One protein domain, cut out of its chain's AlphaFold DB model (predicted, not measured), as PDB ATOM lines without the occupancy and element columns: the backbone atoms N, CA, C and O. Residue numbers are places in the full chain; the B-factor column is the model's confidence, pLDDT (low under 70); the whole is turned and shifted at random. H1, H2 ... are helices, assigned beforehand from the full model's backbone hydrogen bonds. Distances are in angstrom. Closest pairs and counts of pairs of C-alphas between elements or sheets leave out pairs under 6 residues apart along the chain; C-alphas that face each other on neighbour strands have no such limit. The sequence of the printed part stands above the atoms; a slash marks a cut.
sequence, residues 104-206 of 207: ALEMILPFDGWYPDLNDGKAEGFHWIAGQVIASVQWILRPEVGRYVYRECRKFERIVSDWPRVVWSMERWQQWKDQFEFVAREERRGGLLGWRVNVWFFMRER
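AT A GLANCE: This is residues 104 to 206 of the 207 residues of an uncharacterized protein of Aspergillus ellipticus CBS 707.79 (UniProt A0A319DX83). The longest helix, H5, makes a hairpin with H6, and across from this pair H2, H3 and H4 follow one another in an arc that comes round to meet the start of H5. Short H1 sits by the end of H2, and two long links loop between H1 and H2 and between H4 and H5. The printed part has 103 residues, with six named helices, H1 to H6 in chain order, and no named strand; it is all helix. It is compact, with a radius of gyration of the C-alphas of 13.9 A and spans of 38 by 29 by 16 A.

IN THESE COORDINATES: Find C-alpha 170 at (289.381, 238.728, 232.175); from there H5, residues 170 to 185, runs 22.8 A. H6, residues 195 to 205, runs 16.0 A to (281.063, 225.845, 237.662). Look back to H1, residues 104 to 107, H2, residues 123 to 136 and 19.8 A long, H3, residues 138 to 141, and H4, residues 143 to 153 and 15.3 A long.

HOW THE PARTS SIT: H5 touches H6 with residues 177 to 184 alone, closest at the C-alphas of Ala 184 and Arg 196, 6.2 A; this helical hairpin runs opposite ways at a tilt of 36 degrees, only just steep. With residues 170 to 173 alone H5 touches H4, closest at C-alphas 170 and 153, 5.1 A. H2 and H5 are close but not clearly touching, C-alphas 133 and 180 being closest at 7.2 A. H3 touches H6, closest at C-alphas 141 and 199, 6.1 A; H3 and H4 touch only at the corner, C-alphas 140 and 146 being closest at 4.0 A. H1 touches H2, closest at C-alphas 104 and 136, 4.7 A. Every O i to N i+4 pair is within hydrogen-bond range in H2, H4 and H5, and 5 of 7 in H6; H1 and H3 are too short for such a pair.

THE WHOLE: The C-alphas of Trp 163 and Gly 190, the two farthest apart, are 40.2 A from each other. The printed part has no cut; residues 108 to 122 and 154 to 169 form its long links. Look for pLDDT under 70 at residues 162 to 165 and 187 to 206.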
ATOM      1  N   ALA A 104     295.237 228.739 220.380       91.69
ATOM      2  CA  ALA A 104     294.066 228.776 219.502       91.69
ATOM      3  C   ALA A 104     292.912 229.647 220.039       91.69
ATOM      4  O   ALA A 104     292.051 230.038 219.256       91.69
ATOM      5  N   LEU A 105     292.902 229.993 221.335       92.12
ATOM      6  CA  LEU A 105     291.859 230.839 221.927       92.12
ATOM      7  C   LEU A 105     291.780 232.239 221.294       92.12
ATOM      8  O   LEU A 105     290.699 232.814 221.251       92.12
ATOM      9  N   GLU A 106     292.879 232.785 220.766       89.06
ATOM     10  CA  GLU A 106     292.819 234.051 220.014       89.06
ATOM     11  C   GLU A 106     292.135 233.863 218.650       89.06
ATOM     12  O   GLU A 106     291.360 234.716 218.232       89.06
ATOM     13  N   MET A 107     292.335 232.713 217.996       88.94
ATOM     14  CA  MET A 107     291.825 232.443 216.642       88.94
ATOM     15  C   MET A 107     290.306 232.261 216.581       88.94
ATOM     16  O   MET A 107     289.721 232.262 215.500       88.94
ATOM     17  N   ILE A 108     289.652 232.072 217.729       90.50
ATOM     18  CA  ILE A 108     288.190 232.010 217.794       90.50
ATOM     19  C   ILE A 108     287.555 233.381 218.011       90.50
ATOM     20  O   ILE A 108     286.335 233.452 218.103       90.50
ATOM     21  N   LEU A 109     288.326 234.463 218.117       91.06
ATOM     22  CA  LEU A 109     287.773 235.783 218.391       91.06
ATOM     23  C   LEU A 109     287.585 236.612 217.105       91.06
ATOM     24  O   LEU A 109     288.450 236.569 216.234       91.06
ATOM     25  N   PRO A 110     286.499 237.408 216.981       88.00
ATOM     26  CA  PRO A 110     286.157 238.107 215.732       88.00
ATOM     27  C   PRO A 110     287.158 239.147 215.214       88.00
ATOM     28  O   PRO A 110     287.040 239.576 214.073       88.00
ATOM     29  N   PHE A 111     288.100 239.606 216.040       84.75
ATOM     30  CA  PHE A 111     289.138 240.554 215.610       84.75
ATOM     31  C   PHE A 111     290.378 239.854 215.036       84.75
ATOM     32  O   PHE A 111     291.279 240.539 214.552       84.75
ATOM     33  N   ASP A 112     290.474 238.522 215.127       83.69
ATOM     34  CA  ASP A 112     291.578 237.792 214.514       83.69
ATOM     35  C   ASP A 112     291.482 237.910 212.987       83.69
ATOM     36  O   ASP A 112     290.410 237.755 212.403       83.69
ATOM     37  N   GLY A 113     292.607 238.188 212.324       82.94
ATOM     38  CA  GLY A 113     292.632 238.412 210.876       82.94
ATOM     39  C   GLY A 113     292.214 237.193 210.043       82.94
ATOM     40  O   GLY A 113     291.901 237.350 208.864       82.94
ATOM     41  N   TRP A 114     292.199 235.996 210.637       83.50
ATOM     42  CA  TRP A 114     291.742 234.759 210.002       83.50
ATOM     43  C   TRP A 114     290.294 234.404 210.346       83.50
ATOM     44  O   TRP A 114     289.784 233.402 209.841       83.50
ATOM     45  N   TYR A 115     289.627 235.193 211.194       86.62
ATOM     46  CA  TYR A 115     288.250 234.935 211.582       86.62
ATOM     47  C   TYR A 115     287.306 235.114 210.377       86.62
ATOM     48  O   TYR A 115     287.291 236.179 209.756       86.62
ATOM     49  N   PRO A 116     286.507 234.096 210.016       86.88
ATOM     50  CA  PRO A 116     285.636 234.160 208.850       86.88
ATOM     51  C   PRO A 116     284.408 235.042 209.104       86.88
ATOM     52  O   PRO A 116     283.886 235.094 210.217       86.88
ATOM     53  N   ASP A 117     283.876 235.671 208.052       87.81
ATOM     54  CA  ASP A 117     282.566 236.324 208.131       87.81
ATOM     55  C   ASP A 117     281.459 235.269 208.232       87.81
ATOM     56  O   ASP A 117     281.032 234.683 207.242       87.81
ATOM     57  N   LEU A 118     280.978 235.029 209.450       84.00
ATOM     58  CA  LEU A 118     279.927 234.048 209.715       84.00
ATOM     59  C   LEU A 118     278.538 234.495 209.221       84.00
ATOM     60  O   LEU A 118     277.607 233.681 209.210       84.00
ATOM     61  N   ASN A 119     278.384 235.756 208.799       83.31
ATOM     62  CA  ASN A 119     277.130 236.276 208.248       83.31
ATOM     63  C   ASN A 119     276.977 235.991 206.751       83.31
ATOM     64  O   ASN A 119     275.861 236.071 206.238       83.31
ATOM     65  N   ASP A 120     278.055 235.619 206.053       83.25
ATOM     66  CA  ASP A 120     278.005 235.308 204.620       83.25
ATOM     67  C   ASP A 120     277.259 233.991 204.311       83.25
ATOM     68  O   ASP A 120     276.961 233.683 203.155       83.25
ATOM     69  N   GLY A 121     276.927 233.227 205.359       72.44
ATOM     70  CA  GLY A 121     276.142 232.001 205.298       72.44
ATOM     71  C   GLY A 121     276.908 230.779 204.790       72.44
ATOM     72  O   GLY A 121     276.307 229.702 204.703       72.44
ATOM     73  N   LYS A 122     278.202 230.902 204.479       79.00
ATOM     74  CA  LYS A 122     279.005 229.825 203.893       79.00
ATOM     75  C   LYS A 122     279.423 228.788 204.926       79.00
ATOM     76  O   LYS A 122     279.885 229.106 206.023       79.00
ATOM     77  N   ALA A 123     279.303 227.514 204.558       76.62
ATOM     78  CA  ALA A 123     279.637 226.397 205.438       76.62
ATOM     79  C   ALA A 123     281.137 226.347 205.775       76.62
ATOM     80  O   ALA A 123     281.505 225.929 206.872       76.62
ATOM     81  N   GLU A 124     282.003 226.810 204.871       79.94
ATOM     82  CA  GLU A 124     283.457 226.806 205.036       79.94
ATOM     83  C   GLU A 124     283.902 227.629 206.250       79.94
ATOM     84  O   GLU A 124     284.716 227.154 207.044       79.94
ATOM     85  N   GLY A 125     283.324 228.821 206.449       81.56
ATOM     86  CA  GLY A 125     283.614 229.659 207.615       81.56
ATOM     87  C   GLY A 125     283.196 228.980 208.921       81.56
ATOM     88  O   GLY A 125     283.954 228.944 209.895       81.56
ATOM     89  N   PHE A 126     282.023 228.341 208.923       80.19
ATOM     90  CA  PHE A 126     281.538 227.585 210.078       80.19
ATOM     91  C   PHE A 126     282.370 226.331 210.383       80.19
ATOM     92  O   PHE A 126     282.565 226.004 211.558       80.19
ATOM     93  N   HIS A 127     282.870 225.632 209.364       79.19
ATOM     94  CA  HIS A 127     283.775 224.495 209.545       79.19
ATOM     95  C   HIS A 127     285.125 224.942 210.102       79.19
ATOM     96  O   HIS A 127     285.603 224.355 211.074       79.19
ATOM     97  N   TRP A 128     285.687 226.028 209.566       84.50
ATOM     98  CA  TRP A 128     286.944 226.588 210.056       84.50
ATOM     99  C   TRP A 128     286.854 226.958 211.543       84.50
ATOM    100  O   TRP A 128     287.661 226.488 212.350       84.50
ATOM    101  N   ILE A 129     285.817 227.709 211.949       86.19
ATOM    102  CA  ILE A 129     285.658 228.105 213.357       86.19
ATOM    103  C   ILE A 129     285.381 226.893 214.259       86.19
ATOM    104  O   ILE A 129     285.798 226.877 215.417       86.19
ATOM    105  N   ALA A 130     284.710 225.850 213.758       81.81
ATOM    106  CA  ALA A 130     284.496 224.618 214.515       81.81
ATOM    107  C   ALA A 130     285.820 223.891 214.814       81.81
ATOM    108  O   ALA A 130     286.029 223.471 215.957       81.81
ATOM    109  N   GLY A 131     286.727 223.802 213.836       83.62
ATOM    110  CA  GLY A 131     288.081 223.276 214.034       83.62
ATOM    111  C   GLY A 131     288.861 224.070 215.085       83.62
ATOM    112  O   GLY A 131     289.407 223.492 216.032       83.62
ATOM    113  N   GLN A 132     288.818 225.405 215.000       88.69
ATOM    114  CA  GLN A 132     289.478 226.284 215.974       88.69
ATOM    115  C   GLN A 132     288.898 226.158 217.383       88.69
ATOM    116  O   GLN A 132     289.645 226.135 218.359       88.69
ATOM    117  N   VAL A 133     287.583 226.002 217.519       88.88
ATOM    118  CA  VAL A 133     286.912 225.776 218.810       88.88
ATOM    119  C   VAL A 133     287.349 224.456 219.440       88.88
ATOM    120  O   VAL A 133     287.682 224.422 220.627       88.88
ATOM    121  N   ILE A 134     287.383 223.371 218.658       86.81
ATOM    122  CA  ILE A 134     287.830 222.048 219.124       86.81
ATOM    123  C   ILE A 134     289.291 222.086 219.587       86.81
ATOM    124  O   ILE A 134     289.677 221.337 220.486       86.81
ATOM    125  N   ALA A 135     290.113 222.947 218.998       90.25
ATOM    126  CA  ALA A 135     291.496 223.126 219.408       90.25
ATOM    127  C   ALA A 135     291.615 224.047 220.639       90.25
ATOM    128  O   ALA A 135     292.287 223.701 221.611       90.25
ATOM    129  N   SER A 136     290.880 225.160 220.654       92.31
ATOM    130  CA  SER A 136     290.830 226.144 221.746       92.31
ATOM    131  C   SER A 136     290.375 225.540 223.062       92.31
ATOM    132  O   SER A 136     290.931 225.828 224.120       92.31
ATOM    133  N   VAL A 137     289.400 224.634 223.007       91.94
ATOM    134  CA  VAL A 137     288.875 223.965 224.197       91.94
ATOM    135  C   VAL A 137     289.955 223.228 224.989       91.94
ATOM    136  O   VAL A 137     289.824 223.064 226.199       91.94
ATOM    137  N   GLN A 138     291.041 222.792 224.343       93.19
ATOM    138  CA  GLN A 138     292.103 222.040 225.005       93.19
ATOM    139  C   GLN A 138     292.826 222.867 226.080       93.19
ATOM    140  O   GLN A 138     293.381 222.293 227.016       93.19
ATOM    141  N   TRP A 139     292.748 224.198 225.995       94.25
ATOM    142  CA  TRP A 139     293.275 225.129 226.995       94.25
ATOM    143  C   TRP A 139     292.411 225.248 228.248       94.25
ATOM    144  O   TRP A 139     292.850 225.804 229.250       94.25
ATOM    145  N   ILE A 140     291.183 224.736 228.208       92.94
ATOM    146  CA  ILE A 140     290.205 224.941 229.281       92.94
ATOM    147  C   ILE A 140     289.682 223.604 229.810       92.94
ATOM    148  O   ILE A 140     289.435 223.475 231.000       92.94
ATOM    149  N   LEU A 141     289.588 222.574 228.965       89.00
ATOM    150  CA  LEU A 141     288.971 221.289 229.298       89.00
ATOM    151  C   LEU A 141     289.660 220.551 230.457       89.00
ATOM    152  O   LEU A 141     288.999 219.890 231.257       89.00
ATOM    153  N   ARG A 142     290.993 220.627 230.537       88.88
ATOM    154  CA  ARG A 142     291.767 219.967 231.595       88.88
ATOM    155  C   ARG A 142     291.767 220.819 232.865       88.88
ATOM    156  O   ARG A 142     292.197 221.968 232.791       88.88
ATOM    157  N   PRO A 143     291.386 220.279 234.039       90.06
ATOM    158  CA  PRO A 143     291.322 221.023 235.298       90.06
ATOM    159  C   PRO A 143     292.553 221.866 235.629       90.06
ATOM    160  O   PRO A 143     292.431 223.024 236.021       90.06
ATOM    161  N   GLU A 144     293.733 221.278 235.503       91.50
ATOM    162  CA  GLU A 144     295.019 221.897 235.792       91.50
ATOM    163  C   GLU A 144     295.363 223.019 234.808       91.50
ATOM    164  O   GLU A 144     295.797 224.090 235.234       91.50
ATOM    165  N   VAL A 145     295.081 222.808 233.521       92.69
ATOM    166  CA  VAL A 145     295.332 223.778 232.450       92.69
ATOM    167  C   VAL A 145     294.330 224.931 232.522       92.69
ATOM    168  O   VAL A 145     294.730 226.089 232.555       92.69
ATOM    169  N   GLY A 146     293.036 224.638 232.656       92.56
ATOM    170  CA  GLY A 146     291.999 225.662 232.766       92.56
ATOM    171  C   GLY A 146     292.183 226.551 233.999       92.56
ATOM    172  O   GLY A 146     292.045 227.768 233.907       92.56
ATOM    173  N   ARG A 147     292.593 225.982 235.147       93.69
ATOM    174  CA  ARG A 147     292.968 226.777 236.335       93.69
ATOM    175  C   ARG A 147     294.202 227.640 236.098       93.69
ATOM    176  O   ARG A 147     294.304 228.714 236.685       93.69
ATOM    177  N   TYR A 148     295.167 227.162 235.317       93.94
ATOM    178  CA  TYR A 148     296.312 227.973 234.925       93.94
ATOM    179  C   TYR A 148     295.852 229.176 234.092       93.94
ATOM    180  O   TYR A 148     296.082 230.303 234.518       93.94
ATOM    181  N   VAL A 149     295.111 228.946 233.003       93.75
ATOM    182  CA  VAL A 149     294.604 230.014 232.123       93.75
ATOM    183  C   VAL A 149     293.787 231.038 232.907       93.75
ATOM    184  O   VAL A 149     294.058 232.231 232.826       93.75
ATOM    185  N   TYR A 150     292.848 230.587 233.741       94.12
ATOM    186  CA  TYR A 150     292.033 231.489 234.554       94.12
ATOM    187  C   TYR A 150     292.877 232.337 235.524       94.12
ATOM    188  O   TYR A 150     292.633 233.534 235.679       94.12
ATOM    189  N   ARG A 151     293.906 231.753 236.157       94.81
ATOM    190  CA  ARG A 151     294.833 232.510 237.019       94.81
ATOM    191  C   ARG A 151     295.642 233.542 236.238       94.81
ATOM    192  O   ARG A 151     295.855 234.625 236.772       94.81
ATOM    193  N   GLU A 152     296.077 233.227 235.020       92.56
ATOM    194  CA  GLU A 152     296.764 234.196 234.159       92.56
ATOM    195  C   GLU A 152     295.823 235.335 233.749       92.56
ATOM    196  O   GLU A 152     296.188 236.498 233.900       92.56
ATOM    197  N   CYS A 153     294.584 235.026 233.350       93.88
ATOM    198  CA  CYS A 153     293.566 236.030 233.028       93.88
ATOM    199  C   CYS A 153     293.283 236.972 234.203       93.88
ATOM    200  O   CYS A 153     293.173 238.175 234.004       93.88
ATOM    201  N   ARG A 154     293.238 236.466 235.441       94.94
ATOM    202  CA  ARG A 154     293.002 237.292 236.639       94.94
ATOM    203  C   ARG A 154     294.099 238.317 236.939       94.94
ATOM    204  O   ARG A 154     293.873 239.188 237.778       94.94
ATOM    205  N   LYS A 155     295.272 238.224 236.308       92.56
ATOM    206  CA  LYS A 155     296.337 239.226 236.468       92.56
ATOM    207  C   LYS A 155     296.006 240.540 235.759       92.56
ATOM    208  O   LYS A 155     296.533 241.575 236.158       92.56
ATOM    209  N   PHE A 156     295.135 240.504 234.747       91.06
ATOM    210  CA  PHE A 156     294.802 241.659 233.918       91.06
ATOM    211  C   PHE A 156     293.300 241.721 233.637       91.06
ATOM    212  O   PHE A 156     292.720 240.793 233.079       91.06
ATOM    213  N   GLU A 157     292.655 242.842 233.960       91.50
ATOM    214  CA  GLU A 157     291.233 243.020 233.640       91.50
ATOM    215  C   GLU A 157     291.016 243.152 232.123       91.50
ATOM    216  O   GLU A 157     290.167 242.478 231.542       91.50
ATOM    217  N   ARG A 158     291.837 243.985 231.471       88.50
ATOM    218  CA  ARG A 158     291.801 244.276 230.029       88.50
ATOM    219  C   ARG A 158     293.207 244.318 229.448       88.50
ATOM    220  O   ARG A 158     294.173 244.558 230.177       88.50
ATOM    221  N   ILE A 159     293.310 244.127 228.137       80.56
ATOM    222  CA  ILE A 159     294.567 244.302 227.401       80.56
ATOM    223  C   ILE A 159     294.759 245.803 227.150       80.56
ATOM    224  O   ILE A 159     293.924 246.445 226.522       80.56
ATOM    225  N   VAL A 160     295.838 246.376 227.692       70.31
ATOM    226  CA  VAL A 160     296.126 247.827 227.615       70.31
ATOM    227  C   VAL A 160     297.069 248.163 226.451       70.31
ATOM    228  O   VAL A 160     297.136 249.309 226.016       70.31
ATOM    229  N   SER A 161     297.797 247.170 225.940       70.62
ATOM    230  CA  SER A 161     298.744 247.309 224.833       70.62
ATOM    231  C   SER A 161     298.797 246.014 224.032       70.62
ATOM    232  O   SER A 161     298.799 244.931 224.618       70.62
ATOM    233  N   ASP A 162     298.922 246.136 222.712       67.12
ATOM    234  CA  ASP A 162     299.171 245.002 221.816       67.12
ATOM    235  C   ASP A 162     300.615 244.469 221.936       67.12
ATOM    236  O   ASP A 162     300.925 243.385 221.441       67.12
ATOM    237  N   TRP A 163     301.504 245.218 222.610       59.69
ATOM    238  CA  TRP A 163     302.909 244.860 222.829       59.69
ATOM    239  C   TRP A 163     303.358 244.998 224.296       59.69
ATOM    240  O   TRP A 163     303.201 246.078 224.875       59.69
ATOM    241  N   PRO A 164     303.996 243.959 224.881       64.75
ATOM    242  CA  PRO A 164     304.079 242.582 224.369       64.75
ATOM    243  C   PRO A 164     302.679 241.968 224.205       64.75
ATOM    244  O   PRO A 164     301.763 242.372 224.909       64.75
ATOM    245  N   ARG A 165     302.506 241.021 223.272       68.19
ATOM    246  CA  ARG A 165     301.199 240.399 223.006       68.19
ATOM    247  C   ARG A 165     300.681 239.725 224.280       68.19
ATOM    248  O   ARG A 165     301.208 238.694 224.690       68.19
ATOM    249  N   VAL A 166     299.663 240.309 224.908       73.94
ATOM    250  CA  VAL A 166     299.018 239.742 226.098       73.94
ATOM    251  C   VAL A 166     297.808 238.936 225.649       73.94
ATOM    252  O   VAL A 166     296.829 239.500 225.176       73.94
ATOM    253  N   VAL A 167     297.871 237.616 225.801       83.12
ATOM    254  CA  VAL A 167     296.749 236.715 225.470       83.12
ATOM    255  C   VAL A 167     295.755 236.605 226.634       83.12
ATOM    256  O   VAL A 167     294.564 236.385 226.438       83.12
ATOM    257  N   TRP A 168     296.230 236.765 227.871       91.06
ATOM    258  CA  TRP A 168     295.451 236.468 229.073       91.06
ATOM    259  C   TRP A 168     294.874 237.736 229.710       91.06
ATOM    260  O   TRP A 168     295.610 238.550 230.265       91.06
ATOM    261  N   SER A 169     293.550 237.875 229.693       93.44
ATOM    262  CA  SER A 169     292.819 238.880 230.475       93.44
ATOM    263  C   SER A 169     291.418 238.387 230.843       93.44
ATOM    264  O   SER A 169     290.913 237.427 230.249       93.44
ATOM    265  N   MET A 170     290.776 239.025 231.823       95.44
ATOM    266  CA  MET A 170     289.381 238.728 232.175       95.44
ATOM    267  C   MET A 170     288.397 239.119 231.064       95.44
ATOM    268  O   MET A 170     287.425 238.400 230.829       95.44
ATOM    269  N   GLU A 171     288.677 240.191 230.321       93.56
ATOM    270  CA  GLU A 171     287.932 240.550 229.109       93.56
ATOM    271  C   GLU A 171     287.993 239.439 228.053       93.56
ATOM    272  O   GLU A 171     286.953 238.986 227.574       93.56
ATOM    273  N   ARG A 172     289.196 238.939 227.744       92.31
ATOM    274  CA  ARG A 172     289.390 237.806 226.828       92.31
ATOM    275  C   ARG A 172     288.683 236.552 227.321       92.31
ATOM    276  O   ARG A 172     288.014 235.882 226.541       92.31
ATOM    277  N   TRP A 173     288.765 236.270 228.621       94.00
ATOM    278  CA  TRP A 173     288.063 235.145 229.238       94.00
ATOM    279  C   TRP A 173     286.553 235.199 228.985       94.00
ATOM    280  O   TRP A 173     285.946 234.184 228.630       94.00
ATOM    281  N   GLN A 174     285.948 236.378 229.127       94.00
ATOM    282  CA  GLN A 174     284.528 236.554 228.843       94.00
ATOM    283  C   GLN A 174     284.227 236.442 227.341       94.00
ATOM    284  O   GLN A 174     283.304 235.719 226.976       94.00
ATOM    285  N   GLN A 175     285.050 237.037 226.472       93.56
ATOM    286  CA  GLN A 175     284.912 236.904 225.015       93.56
ATOM    287  C   GLN A 175     284.988 235.439 224.555       93.56
ATOM    288  O   GLN A 175     284.192 235.010 223.721       93.56
ATOM    289  N   TRP A 176     285.900 234.639 225.119       94.12
ATOM    290  CA  TRP A 176     285.978 233.209 224.823       94.12
ATOM    291  C   TRP A 176     284.701 232.487 225.241       94.12
ATOM    292  O   TRP A 176     284.166 231.718 224.446       94.12
ATOM    293  N   LYS A 177     284.184 232.742 226.451       91.56
ATOM    294  CA  LYS A 177     282.917 232.154 226.921       91.56
ATOM    295  C   LYS A 177     281.769 232.457 225.963       91.56
ATOM    296  O   LYS A 177     281.078 231.525 225.547       91.56
ATOM    297  N   ASP A 178     281.611 233.726 225.599       91.00
ATOM    298  CA  ASP A 178     280.551 234.182 224.699       91.00
ATOM    299  C   ASP A 178     280.677 233.500 223.333       91.00
ATOM    300  O   ASP A 178     279.696 232.992 222.784       91.00
ATOM    301  N   GLN A 179     281.904 233.390 222.819       89.19
ATOM    302  CA  GLN A 179     282.156 232.718 221.556       89.19
ATOM    303  C   GLN A 179     281.861 231.218 221.624       89.19
ATOM    304  O   GLN A 179     281.220 230.687 220.717       89.19
ATOM    305  N   PHE A 180     282.301 230.517 222.673       88.88
ATOM    306  CA  PHE A 180     281.987 229.098 222.861       88.88
ATOM    307  C   PHE A 180     280.475 228.870 222.943       88.88
ATOM    308  O   PHE A 180     279.979 227.895 222.376       88.88
ATOM    309  N   GLU A 181     279.739 229.762 223.605       85.69
ATOM    310  CA  GLU A 181     278.280 229.710 223.701       85.69
ATOM    311  C   GLU A 181     277.597 229.955 222.349       85.69
ATOM    312  O   GLU A 181     276.735 229.166 221.954       85.69
ATOM    313  N   PHE A 182     278.015 230.987 221.614       84.69
ATOM    314  CA  PHE A 182     277.528 231.289 220.264       84.69
ATOM    315  C   PHE A 182     277.692 230.080 219.327       84.69
ATOM    316  O   PHE A 182     276.733 229.559 218.756       84.69
ATOM    317  N   VAL A 183     278.912 229.556 219.267       79.94
ATOM    318  CA  VAL A 183     279.314 228.366 218.509       79.94
ATOM    319  C   VAL A 183     278.539 227.115 218.946       79.94
ATOM    320  O   VAL A 183     278.202 226.266 218.116       79.94
ATOM    321  N   ALA A 184     278.258 226.959 220.241       76.25
ATOM    322  CA  ALA A 184     277.516 225.816 220.759       76.25
ATOM    323  C   ALA A 184     276.032 225.853 220.377       76.25
ATOM    324  O   ALA A 184     275.462 224.782 220.164       76.25
ATOM    325  N   ARG A 185     275.419 227.036 220.272       75.81
ATOM    326  CA  ARG A 185     273.995 227.216 219.929       75.81
ATOM    327  C   ARG A 185     273.682 227.052 218.443       75.81
ATOM    328  O   ARG A 185     272.542 226.757 218.113       75.81
ATOM    329  N   GLU A 186     274.671 227.189 217.566       70.75
ATOM    330  CA  GLU A 186     274.479 227.076 216.116       70.75
ATOM    331  C   GLU A 186     273.989 225.669 215.704       70.75
ATOM    332  O   GLU A 186     274.663 224.656 215.925       70.75
ATOM    333  N   GLU A 187     272.788 225.611 215.119       57.41
ATOM    334  CA  GLU A 187     272.052 224.378 214.798       57.41
ATOM    335  C   GLU A 187     272.487 223.730 213.481       57.41
ATOM    336  O   GLU A 187     272.341 222.516 213.327       57.41
ATOM    337  N   ARG A 188     273.138 224.480 212.576       61.03
ATOM    338  CA  ARG A 188     273.721 223.955 211.319       61.03
ATOM    339  C   ARG A 188     274.802 222.876 211.527       61.03
ATOM    340  O   ARG A 188     275.336 222.326 210.570       61.03
ATOM    341  N   ARG A 189     275.117 222.546 212.781       54.00
ATOM    342  CA  ARG A 189     276.167 221.630 213.242       54.00
ATOM    343  C   ARG A 189     275.628 220.264 213.661       54.00
ATOM    344  O   ARG A 189     275.986 219.759 214.731       54.00
ATOM    345  N   GLY A 190     274.765 219.662 212.848       40.47
ATOM    346  CA  GLY A 190     274.316 218.285 213.059       40.47
ATOM    347  C   GLY A 190     275.508 217.322 213.147       40.47
ATOM    348  O   GLY A 190     276.009 216.879 212.123       40.47
ATOM    349  N   GLY A 191     275.994 217.019 214.359       42.81
ATOM    350  CA  GLY A 191     277.014 215.984 214.582       42.81
ATOM    351  C   GLY A 191     277.980 216.152 215.767       42.81
ATOM    352  O   GLY A 191     278.480 215.148 216.263       42.81
ATOM    353  N   LEU A 192     278.243 217.355 216.293       47.22
ATOM    354  CA  LEU A 192     279.301 217.565 217.315       47.22
ATOM    355  C   LEU A 192     278.780 217.632 218.769       47.22
ATOM    356  O   LEU A 192     279.235 218.435 219.584       47.22
ATOM    357  N   LEU A 193     277.827 216.764 219.116       44.91
ATOM    358  CA  LEU A 193     277.112 216.758 220.407       44.91
ATOM    359  C   LEU A 193     277.996 216.481 221.645       44.91
ATOM    360  O   LEU A 193     277.633 216.884 222.747       44.91
ATOM    361  N   GLY A 194     279.171 215.861 221.487       43.66
ATOM    362  CA  GLY A 194     280.028 215.457 222.616       43.66
ATOM    363  C   GLY A 194     280.754 216.597 223.352       43.66
ATOM    364  O   GLY A 194     281.067 216.459 224.533       43.66
ATOM    365  N   TRP A 195     281.003 217.738 222.697       49.69
ATOM    366  CA  TRP A 195     281.751 218.862 223.294       49.69
ATOM    367  C   TRP A 195     280.853 219.855 224.041       49.69
ATOM    368  O   TRP A 195     281.326 220.555 224.935       49.69
ATOM    369  N   ARG A 196     279.553 219.897 223.719       50.50
ATOM    370  CA  ARG A 196     278.595 220.865 224.286       50.50
ATOM    371  C   ARG A 196     278.493 220.787 225.815       50.50
ATOM    372  O   ARG A 196     278.301 221.812 226.457       50.50
ATOM    373  N   VAL A 197     278.644 219.595 226.397       45.97
ATOM    374  CA  VAL A 197     278.395 219.365 227.830       45.97
ATOM    375  C   VAL A 197     279.615 219.702 228.693       45.97
ATOM    376  O   VAL A 197     279.485 220.436 229.662       45.97
ATOM    377  N   ASN A 198     280.817 219.243 228.334       46.44
ATOM    378  CA  ASN A 198     281.979 219.355 229.228       46.44
ATOM    379  C   ASN A 198     282.589 220.763 229.296       46.44
ATOM    380  O   ASN A 198     283.069 221.176 230.346       46.44
ATOM    381  N   VAL A 199     282.559 221.520 228.198       52.56
ATOM    382  CA  VAL A 199     283.165 222.865 228.132       52.56
ATOM    383  C   VAL A 199     282.323 223.877 228.884       52.56
ATOM    384  O   VAL A 199     282.834 224.670 229.671       52.56
ATOM    385  N   TRP A 200     281.013 223.813 228.659       49.97
ATOM    386  CA  TRP A 200     280.059 224.731 229.253       49.97
ATOM    387  C   TRP A 200     279.930 224.490 230.763       49.97
ATOM    388  O   TRP A 200     279.906 225.442 231.537       49.97
ATOM    389  N   PHE A 201     279.969 223.226 231.201       47.72
ATOM    390  CA  PHE A 201     280.029 222.870 232.622       47.72
ATOM    391  C   PHE A 201     281.326 223.370 233.277       47.72
ATOM    392  O   PHE A 201     281.287 224.008 234.327       47.72
ATOM    393  N   PHE A 202     282.477 223.191 232.615       49.41
ATOM    394  CA  PHE A 202     283.763 223.652 233.139       49.41
ATOM    395  C   PHE A 202     283.849 225.180 233.274       49.41
ATOM    396  O   PHE A 202     284.367 225.677 234.273       49.41
ATOM    397  N   MET A 203     283.325 225.936 232.304       56.50
ATOM    398  CA  MET A 203     283.340 227.404 232.358       56.50
ATOM    399  C   MET A 203     282.269 228.009 233.273       56.50
ATOM    400  O   MET A 203     282.423 229.155 233.696       56.50
ATOM    401  N   ARG A 204     281.192 227.273 233.578       50.91
ATOM    402  CA  ARG A 204     280.102 227.741 234.447       50.91
ATOM    403  C   ARG A 204     280.335 227.437 235.927       50.91
ATOM    404  O   ARG A 204     279.951 228.251 236.757       50.91
ATOM    405  N   GLU A 205     280.948 226.302 236.264       47.22
ATOM    406  CA  GLU A 205     281.063 225.845 237.662       47.22
ATOM    407  C   GLU A 205     282.338 226.281 238.400       47.22
ATOM    408  O   GLU A 205     282.461 226.030 239.598       47.22
ATOM    409  N   ARG A 206     283.317 226.897 237.724       50.16
ATOM    410  CA  ARG A 206     284.621 227.241 238.333       50.16
ATOM    411  C   ARG A 206     285.014 228.721 238.247       50.16
ATOM    412  O   ARG A 206     286.203 229.025 238.326       50.16
TER     413      ARG A 206